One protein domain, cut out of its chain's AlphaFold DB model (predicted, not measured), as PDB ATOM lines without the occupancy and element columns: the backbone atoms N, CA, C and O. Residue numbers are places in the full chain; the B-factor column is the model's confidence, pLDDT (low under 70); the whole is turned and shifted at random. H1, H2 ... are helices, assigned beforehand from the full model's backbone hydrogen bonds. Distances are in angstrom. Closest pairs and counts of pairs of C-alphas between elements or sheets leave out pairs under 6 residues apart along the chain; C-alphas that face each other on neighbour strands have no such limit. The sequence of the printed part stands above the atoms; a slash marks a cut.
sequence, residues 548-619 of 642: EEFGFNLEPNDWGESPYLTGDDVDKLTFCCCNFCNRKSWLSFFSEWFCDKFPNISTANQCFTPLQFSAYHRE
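AT A GLANCE: This is residues 548 to 619 of the 642 residues of the protein "PNPLA domain-containing protein" of Stylophora pistillata (UniProt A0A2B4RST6). This domain has little regular structure: four short helices are strung on a winding chain, with H1 against H4 and H2 near it, while H3 sits at the far end of the long axis among two long loops, touching no helix. The printed part has 72 residues, 26 of them in H1 to H4, with no named strand; the class is all helix. It is compact, with a radius of gyration of the C-alphas of 12.6 A, and elongated, spanning 39 by 24 by 19 A.

IN THESE COORDINATES: H1, residues 556 to 559, begins at C-alpha (207.694, 214.264, 182.370) and is 5.2 A long. H2 is residues 567 to 570, 5.5 A. H3 is residues 588 to 595, 10.1 A. H4, residues 610 to 619, 14.2 A, ends at C-alpha (196.483, 214.912, 192.825).

HOW THE PARTS SIT: H1 and H4 touch, their closest C-alphas, of Trp 559 and Ser 614, 5.9 A apart. H2 and H4 are close but not clearly touching, at 7.8 A between the C-alphas of Val 570 and Ala 615. H3 and H4 are apart. In H3 and H4 every O i to N i+4 pair is within hydrogen-bond range; H1 and H2 are too short for one.

THE WHOLE: The C-alphas farthest apart, of Gly 551 and Phe 590, are 39.4 A apart. The printed part has no cut. The links H2 to H3 and H3 to H4 are long. The pLDDT is under 70 in residues 574 to 595 and 603 to 607.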
ATOM      1  N   GLU A 548     211.464 211.963 191.443       88.50
ATOM      2  CA  GLU A 548     212.763 211.388 191.825       88.50
ATOM      3  C   GLU A 548     212.990 211.421 193.343       88.50
ATOM      4  O   GLU A 548     213.500 210.458 193.913       88.50
ATOM      5  N   GLU A 549     212.542 212.479 194.027       87.56
ATOM      6  CA  GLU A 549     212.599 212.590 195.494       87.56
ATOM      7  C   GLU A 549     211.671 211.593 196.212       87.56
ATOM      8  O   GLU A 549     211.894 211.262 197.378       87.56
ATOM      9  N   PHE A 550     210.660 211.067 195.515       86.38
ATOM     10  CA  PHE A 550     209.861 209.920 195.960       86.38
ATOM     11  C   PHE A 550     210.430 208.566 195.481       86.38
ATOM     12  O   PHE A 550     209.844 207.525 195.773       86.38
ATOM     13  N   GLY A 551     211.558 208.542 194.765       83.44
ATOM     14  CA  GLY A 551     212.166 207.319 194.234       83.44
ATOM     15  C   GLY A 551     211.526 206.789 192.944       83.44
ATOM     16  O   GLY A 551     211.694 205.613 192.628       83.44
ATOM     17  N   PHE A 552     210.798 207.628 192.202       80.31
ATOM     18  CA  PHE A 552     210.221 207.297 190.895       80.31
ATOM     19  C   PHE A 552     210.937 208.063 189.770       80.31
ATOM     20  O   PHE A 552     211.155 209.263 189.886       80.31
ATOM     21  N   ASN A 553     211.243 207.402 188.651       83.12
ATOM     22  CA  ASN A 553     211.776 208.050 187.447       83.12
ATOM     23  C   ASN A 553     210.716 207.990 186.340       83.12
ATOM     24  O   ASN A 553     210.525 206.930 185.746       83.12
ATOM     25  N   LEU A 554     209.969 209.084 186.151       79.50
ATOM     26  CA  LEU A 554     208.757 209.120 185.324       79.50
ATOM     27  C   LEU A 554     208.922 210.040 184.120       79.50
ATOM     28  O   LEU A 554     209.485 211.125 184.246       79.50
ATOM     29  N   GLU A 555     208.341 209.657 182.982       78.25
ATOM     30  CA  GLU A 555     208.311 210.481 181.769       78.25
ATOM     31  C   GLU A 555     207.594 211.827 182.026       78.25
ATOM     32  O   GLU A 555     206.370 211.841 182.225       78.25
ATOM     33  N   PRO A 556     208.295 212.983 181.985       80.12
ATOM     34  CA  PRO A 556     207.694 214.264 182.370       80.12
ATOM     35  C   PRO A 556     206.579 214.735 181.428       80.12
ATOM     36  O   PRO A 556     205.713 215.508 181.839       80.12
ATOM     37  N   ASN A 557     206.566 214.249 180.181       74.75
ATOM     38  CA  ASN A 557     205.519 214.537 179.196       74.75
ATOM     39  C   ASN A 557     204.142 213.992 179.612       74.75
ATOM     40  O   ASN A 557     203.119 214.591 179.277       74.75
ATOM     41  N   ASP A 558     204.120 212.887 180.360       74.31
ATOM     42  CA  ASP A 558     202.901 212.174 180.740       74.31
ATOM     43  C   ASP A 558     202.556 212.388 182.216       74.31
ATOM     44  O   ASP A 558     201.399 212.653 182.547       74.31
ATOM     45  N   TRP A 559     203.548 212.345 183.109       80.38
ATOM     46  CA  TRP A 559     203.357 212.432 184.564       80.38
ATOM     47  C   TRP A 559     203.736 213.786 185.174       80.38
ATOM     48  O   TRP A 559     203.547 213.997 186.377       80.38
ATOM     49  N   GLY A 560     204.256 214.717 184.368       84.88
ATOM     50  CA  GLY A 560     204.930 215.917 184.861       84.88
ATOM     51  C   GLY A 560     206.206 215.586 185.646       84.88
ATOM     52  O   GLY A 560     206.503 214.435 185.936       84.88
ATOM     53  N   GLU A 561     206.940 216.613 186.060       86.06
ATOM     54  CA  GLU A 561     208.150 216.468 186.894       86.06
ATOM     55  C   GLU A 561     207.825 216.083 188.358       86.06
ATOM     56  O   GLU A 561     208.705 215.740 189.147       86.06
ATOM     57  N   SER A 562     206.549 216.181 188.750       90.56
ATOM     58  CA  SER A 562     206.106 216.172 190.145       90.56
ATOM     59  C   SER A 562     204.604 215.846 190.277       90.56
ATOM     60  O   SER A 562     203.810 216.313 189.449       90.56
ATOM     61  N   PRO A 563     204.149 215.155 191.346       90.56
ATOM     62  CA  PRO A 563     202.720 214.990 191.640       90.56
ATOM     63  C   PRO A 563     202.007 216.302 192.029       90.56
ATOM     64  O   PRO A 563     200.782 216.347 192.115       90.56
ATOM     65  N   TYR A 564     202.741 217.398 192.240       92.69
ATOM     66  CA  TYR A 564     202.180 218.678 192.657       92.69
ATOM     67  C   TYR A 564     201.758 219.499 191.429       92.69
ATOM     68  O   TYR A 564     202.573 220.162 190.793       92.69
ATOM     69  N   LEU A 565     200.466 219.449 191.087       91.56
ATOM     70  CA  LEU A 565     199.885 220.244 189.997       91.56
ATOM     71  C   LEU A 565     200.049 221.756 190.214       91.56
ATOM     72  O   LEU A 565     199.848 222.261 191.323       91.56
ATOM     73  N   THR A 566     200.311 222.487 189.129       90.31
ATOM     74  CA  THR A 566     200.284 223.957 189.102       90.31
ATOM     75  C   THR A 566     198.926 224.501 188.640       90.31
ATOM     76  O   THR A 566     198.091 223.778 188.091       90.31
ATOM     77  N   GLY A 567     198.698 225.808 188.823       86.69
ATOM     78  CA  GLY A 567     197.512 226.489 188.286       86.69
ATOM     79  C   GLY A 567     197.437 226.464 186.753       86.69
ATOM     80  O   GLY A 567     196.349 226.342 186.200       86.69
ATOM     81  N   ASP A 568     198.583 226.519 186.069       85.44
ATOM     82  CA  ASP A 568     198.639 226.419 184.609       85.44
ATOM     83  C   ASP A 568     198.457 224.985 184.103       85.44
ATOM     84  O   ASP A 568     198.039 224.811 182.963       85.44
ATOM     85  N   ASP A 569     198.709 223.953 184.914       87.31
ATOM     86  CA  ASP A 569     198.397 222.571 184.530       87.31
ATOM     87  C   ASP A 569     196.894 222.328 184.476       87.31
ATOM     88  O   ASP A 569     196.397 221.805 183.480       87.31
ATOM     89  N   VAL A 570     196.155 222.764 185.500       87.19
ATOM     90  CA  VAL A 570     194.696 222.590 185.534       87.19
ATOM     91  C   VAL A 570     193.970 223.449 184.494       87.19
ATOM     92  O   VAL A 570     192.965 223.004 183.945       87.19
ATOM     93  N   ASP A 571     194.523 224.610 184.121       82.44
ATOM     94  CA  ASP A 571     194.007 225.448 183.022       82.44
ATOM     95  C   ASP A 571     194.217 224.836 181.618       82.44
ATOM     96  O   ASP A 571     193.683 225.354 180.634       82.44
ATOM     97  N   LYS A 572     194.990 223.744 181.494       80.88
ATOM     98  CA  LYS A 572     195.123 222.970 180.246       80.88
ATOM     99  C   LYS A 572     194.086 221.849 180.129       80.88
ATOM    100  O   LYS A 572     193.969 221.297 179.047       80.88
ATOM    101  N   LEU A 573     193.356 221.478 181.187       80.12
ATOM    102  CA  LEU A 573     192.521 220.258 181.234       80.12
ATOM    103  C   LEU A 573     191.139 220.425 180.569       80.12
ATOM    104  O   LEU A 573     190.114 220.029 181.130       80.12
ATOM    105  N   THR A 574     191.110 221.049 179.391       69.00
ATOM    106  CA  THR A 574     189.914 221.554 178.709       69.00
ATOM    107  C   THR A 574     189.379 220.598 177.633       69.00
ATOM    108  O   THR A 574     190.095 220.157 176.737       69.00
ATOM    109  N   PHE A 575     188.064 220.352 177.688       64.69
ATOM    110  CA  PHE A 575     187.296 219.353 176.931       64.69
ATOM    111  C   PHE A 575     187.721 217.890 177.174       64.69
ATOM    112  O   PHE A 575     188.811 217.591 177.647       64.69
ATOM    113  N   CYS A 576     186.838 216.943 176.842       59.53
ATOM    114  CA  CYS A 576     187.036 215.509 177.119       59.53
ATOM    115  C   CYS A 576     187.259 214.654 175.851       59.53
ATOM    116  O   CYS A 576     187.177 213.430 175.909       59.53
ATOM    117  N   CYS A 577     187.474 215.278 174.685       59.28
ATOM    118  CA  CYS A 577     187.434 214.594 173.385       59.28
ATOM    119  C   CYS A 577     188.804 214.200 172.800       59.28
ATOM    120  O   CYS A 577     188.884 213.159 172.154       59.28
ATOM    121  N   CYS A 578     189.873 214.985 172.995       62.47
ATOM    122  CA  CYS A 578     191.237 214.604 172.596       62.47
ATOM    123  C   CYS A 578     192.318 215.487 173.249       62.47
ATOM    124  O   CYS A 578     192.052 216.627 173.632       62.47
ATOM    125  N   ASN A 579     193.568 215.005 173.283       59.47
ATOM    126  CA  ASN A 579     194.722 215.759 173.806       59.47
ATOM    127  C   ASN A 579     194.984 217.094 173.081       59.47
ATOM    128  O   ASN A 579     195.575 217.992 173.671       59.47
ATOM    129  N   PHE A 580     194.547 217.268 171.828       60.50
ATOM    130  CA  PHE A 580     194.719 218.541 171.115       60.50
ATOM    131  C   PHE A 580     193.814 219.659 171.667       60.50
ATOM    132  O   PHE A 580     194.160 220.836 171.556       60.50
ATOM    133  N   CYS A 581     192.684 219.302 172.287       62.38
ATOM    134  CA  CYS A 581     191.766 220.258 172.907       62.38
ATOM    135  C   CYS A 581     192.235 220.748 174.283       62.38
ATOM    136  O   CYS A 581     191.875 221.868 174.638       62.38
ATOM    137  N   ASN A 582     193.078 219.970 174.981       64.06
ATOM    138  CA  ASN A 582     193.693 220.310 176.269       64.06
ATOM    139  C   ASN A 582     194.681 221.489 176.138       64.06
ATOM    140  O   ASN A 582     195.905 221.323 176.134       64.06
ATOM    141  N   ARG A 583     194.156 222.703 175.954       63.88
ATOM    142  CA  ARG A 583     194.930 223.931 175.735       63.88
ATOM    143  C   ARG A 583     194.243 225.127 176.384       63.88
ATOM    144  O   ARG A 583     193.048 225.357 176.191       63.88
ATOM    145  N   LYS A 584     195.042 225.952 177.064       64.94
ATOM    146  CA  LYS A 584     194.640 227.263 177.589       64.94
ATOM    147  C   LYS A 584     194.315 228.187 176.407       64.94
ATOM    148  O   LYS A 584     195.203 228.632 175.685       64.94
ATOM    149  N   SER A 585     193.024 228.388 176.151       63.91
ATOM    150  CA  SER A 585     192.478 229.000 174.931       63.91
ATOM    151  C   SER A 585     191.195 229.769 175.248       63.91
ATOM    152  O   SER A 585     190.530 229.474 176.238       63.91
ATOM    153  N   TRP A 586     190.784 230.702 174.384       65.06
ATOM    154  CA  TRP A 586     189.494 231.399 174.512       65.06
ATOM    155  C   TRP A 586     188.292 230.434 174.510       65.06
ATOM    156  O   TRP A 586     187.261 230.725 175.111       65.06
ATOM    157  N   LEU A 587     188.451 229.251 173.906       60.59
ATOM    158  CA  LEU A 587     187.454 228.178 173.927       60.59
ATOM    159  C   LEU A 587     187.329 227.465 175.290       60.59
ATOM    160  O   LEU A 587     186.342 226.763 175.499       60.59
ATOM    161  N   SER A 588     188.261 227.672 176.233       63.66
ATOM    162  CA  SER A 588     188.194 227.125 177.603       63.66
ATOM    163  C   SER A 588     186.877 227.472 178.295       63.66
ATOM    164  O   SER A 588     186.281 226.623 178.949       63.66
ATOM    165  N   PHE A 589     186.367 228.686 178.077       65.31
ATOM    166  CA  PHE A 589     185.098 229.138 178.647       65.31
ATOM    167  C   PHE A 589     183.905 228.262 178.219       65.31
ATOM    168  O   PHE A 589     183.012 227.993 179.019       65.31
ATOM    169  N   PHE A 590     183.909 227.751 176.982       63.41
ATOM    170  CA  PHE A 590     182.893 226.798 176.525       63.41
ATOM    171  C   PHE A 590     183.115 225.392 177.102       63.41
ATOM    172  O   PHE A 590     182.138 224.702 177.372       63.41
ATOM    173  N   SER A 591     184.363 224.971 177.352       64.38
ATOM    174  CA  SER A 591     184.630 223.726 178.092       64.38
ATOM    175  C   SER A 591     184.047 223.788 179.500       64.38
ATOM    176  O   SER A 591     183.354 222.861 179.901       64.38
ATOM    177  N   GLU A 592     184.292 224.875 180.235       64.19
ATOM    178  CA  GLU A 592     183.775 225.041 181.600       64.19
ATOM    179  C   GLU A 592     182.240 225.009 181.647       64.19
ATOM    180  O   GLU A 592     181.673 224.491 182.602       64.19
ATOM    181  N   TRP A 593     181.568 225.495 180.597       65.19
ATOM    182  CA  TRP A 593     180.106 225.468 180.482       65.19
ATOM    183  C   TRP A 593     179.528 224.063 180.210       65.19
ATOM    184  O   TRP A 593     178.410 223.772 180.627       65.19
ATOM    185  N   PHE A 594     180.253 223.195 179.492       61.44
ATOM    186  CA  PHE A 594     179.742 221.889 179.034       61.44
ATOM    187  C   PHE A 594     180.346 220.665 179.740       61.44
ATOM    188  O   PHE A 594     179.785 219.574 179.640       61.44
ATOM    189  N   CYS A 595     181.494 220.803 180.403       65.00
ATOM    190  CA  CYS A 595     182.247 219.692 180.994       65.00
ATOM    191  C   CYS A 595     182.770 219.991 182.411       65.00
ATOM    192  O   CYS A 595     183.526 219.182 182.951       65.00
ATOM    193  N   ASP A 596     182.378 221.124 183.008       74.81
ATOM    194  CA  ASP A 596     182.961 221.667 184.241       74.81
ATOM    195  C   ASP A 596     184.493 221.852 184.127       74.81
ATOM    196  O   ASP A 596     185.051 222.012 183.037       74.81
ATOM    197  N   LYS A 597     185.190 221.888 185.267       79.94
ATOM    198  CA  LYS A 597     186.644 222.067 185.381       79.94
ATOM    199  C   LYS A 597     187.221 221.222 186.502       79.94
ATOM    200  O   LYS A 597     186.503 220.784 187.398       79.94
ATOM    201  N   PHE A 598     188.534 221.012 186.471       84.88
ATOM    202  CA  PHE A 598     189.253 220.301 187.527       84.88
ATOM    203  C   PHE A 598     189.027 220.964 188.905       84.88
ATOM    204  O   PHE A 598     189.065 222.194 188.983       84.88
ATOM    205  N   PRO A 599     188.810 220.196 189.991       84.44
ATOM    206  CA  PRO A 599     188.801 218.728 190.092       84.44
ATOM    207  C   PRO A 599     187.402 218.087 189.928       84.44
ATOM    208  O   PRO A 599     187.205 216.934 190.297       84.44
ATOM    209  N   ASN A 600     186.421 218.806 189.380       83.06
ATOM    210  CA  ASN A 600     185.032 218.357 189.232       83.06
ATOM    211  C   ASN A 600     184.648 218.109 187.758       83.06
ATOM    212  O   ASN A 600     183.492 218.289 187.397       83.06
ATOM    213  N   ILE A 601     185.588 217.712 186.886       78.44
ATOM    214  CA  ILE A 601     185.294 217.495 185.451       78.44
ATOM    215  C   ILE A 601     184.183 216.448 185.301       78.44
ATOM    216  O   ILE A 601     184.266 215.352 185.874       78.44
ATOM    217  N   SER A 602     183.156 216.786 184.521       70.81
ATOM    218  CA  SER A 602     181.995 215.932 184.287       70.81
ATOM    219  C   SER A 602     182.375 214.682 183.490       70.81
ATOM    220  O   SER A 602     182.947 214.742 182.401       70.81
ATOM    221  N   THR A 603     182.031 213.519 184.040       61.81
ATOM    222  CA  THR A 603     182.352 212.190 183.496       61.81
ATOM    223  C   THR A 603     181.214 211.586 182.666       61.81
ATOM    224  O   THR A 603     181.185 210.373 182.469       61.81
ATOM    225  N   ALA A 604     180.281 212.407 182.169       50.56
ATOM    226  CA  ALA A 604     179.027 211.970 181.538       50.56
ATOM    227  C   ALA A 604     179.178 211.025 180.321       50.56
ATOM    228  O   ALA A 604     178.236 210.307 180.005       50.56
ATOM    229  N   ASN A 605     180.354 210.989 179.678       47.09
ATOM    230  CA  ASN A 605     180.671 210.096 178.552       47.09
ATOM    231  C   ASN A 605     181.768 209.053 178.867       47.09
ATOM    232  O   ASN A 605     182.262 208.410 177.950       47.09
ATOM    233  N   GLN A 606     182.216 208.932 180.125       57.88
ATOM    234  CA  GLN A 606     183.371 208.128 180.587       57.88
ATOM    235  C   GLN A 606     184.743 208.414 179.924       57.88
ATOM    236  O   GLN A 606     185.767 208.014 180.474       57.88
ATOM    237  N   CYS A 607     184.813 209.150 178.812       61.81
ATOM    238  CA  CYS A 607     186.062 209.568 178.177       61.81
ATOM    239  C   CYS A 607     186.834 210.576 179.043       61.81
ATOM    240  O   CYS A 607     186.398 211.715 179.211       61.81
ATOM    241  N   PHE A 608     188.012 210.180 179.523       70.50
ATOM    242  CA  PHE A 608     189.067 211.087 179.978       70.50
ATOM    243  C   PHE A 608     190.221 211.072 178.978       70.50
ATOM    244  O   PHE A 608     190.552 210.034 178.406       70.50
ATOM    245  N   THR A 609     190.866 212.221 178.798       74.00
ATOM    246  CA  THR A 609     192.156 212.283 178.102       74.00
ATOM    247  C   THR A 609     193.291 211.785 179.014       74.00
ATOM    248  O   THR A 609     193.186 211.939 180.235       74.00
ATOM    249  N   PRO A 610     194.402 211.247 178.471       75.19
ATOM    250  CA  PRO A 610     195.568 210.852 179.270       75.19
ATOM    251  C   PRO A 610     196.080 211.956 180.208       75.19
ATOM    252  O   PRO A 610     196.387 211.683 181.365       75.19
ATOM    253  N   LEU A 611     196.076 213.221 179.762       79.25
ATOM    254  CA  LEU A 611     196.492 214.358 180.592       79.25
ATOM    255  C   LEU A 611     195.544 214.599 181.782       79.25
ATOM    256  O   LEU A 611     196.003 214.884 182.887       79.25
ATOM    257  N   GLN A 612     194.228 214.452 181.586       82.31
ATOM    258  CA  GLN A 612     193.252 214.516 182.681       82.31
ATOM    259  C   GLN A 612     193.441 213.344 183.649       82.31
ATOM    260  O   GLN A 612     193.484 213.569 184.856       82.31
ATOM    261  N   PHE A 613     193.612 212.118 183.144       84.31
ATOM    262  CA  PHE A 613     193.872 210.944 183.981       84.31
ATOM    263  C   PHE A 613     195.129 211.138 184.846       84.31
ATOM    264  O   PHE A 613     195.059 211.020 186.071       84.31
ATOM    265  N   SER A 614     196.246 211.531 184.225       85.38
ATOM    266  CA  SER A 614     197.501 211.869 184.903       85.38
ATOM    267  C   SER A 614     197.303 212.943 185.975       85.38
ATOM    268  O   SER A 614     197.747 212.765 187.106       85.38
ATOM    269  N   ALA A 615     196.560 214.019 185.691       90.00
ATOM    270  CA  ALA A 615     196.297 215.067 186.676       90.00
ATOM    271  C   ALA A 615     195.546 214.556 187.922       90.00
ATOM    272  O   ALA A 615     195.946 214.871 189.043       90.00
ATOM    273  N   TYR A 616     194.503 213.733 187.767       90.69
ATOM    274  CA  TYR A 616     193.810 213.151 188.926       90.69
ATOM    275  C   TYR A 616     194.664 212.110 189.667       90.69
ATOM    276  O   TYR A 616     194.607 212.062 190.892       90.69
ATOM    277  N   HIS A 617     195.499 211.334 188.969       91.12
ATOM    278  CA  HIS A 617     196.462 210.423 189.596       91.12
ATOM    279  C   HIS A 617     197.520 211.187 190.417       91.12
ATOM    280  O   HIS A 617     197.771 210.847 191.573       91.12
ATOM    281  N   ARG A 618     198.088 212.264 189.860       92.94
ATOM    282  CA  ARG A 618     199.033 213.177 190.529       92.94
ATOM    283  C   ARG A 618     198.425 213.785 191.794       92.94
ATOM    284  O   ARG A 618     199.012 213.677 192.867       92.94
ATOM    285  N   GLU A 619     197.218 214.342 191.689       94.44
ATOM    286  CA  GLU A 619     196.483 214.912 192.825       94.44
ATOM    287  C   GLU A 619     196.100 213.847 193.868       94.44
ATOM    288  O   GLU A 619     196.176 214.122 195.060       94.44
TER     289      GLU A 619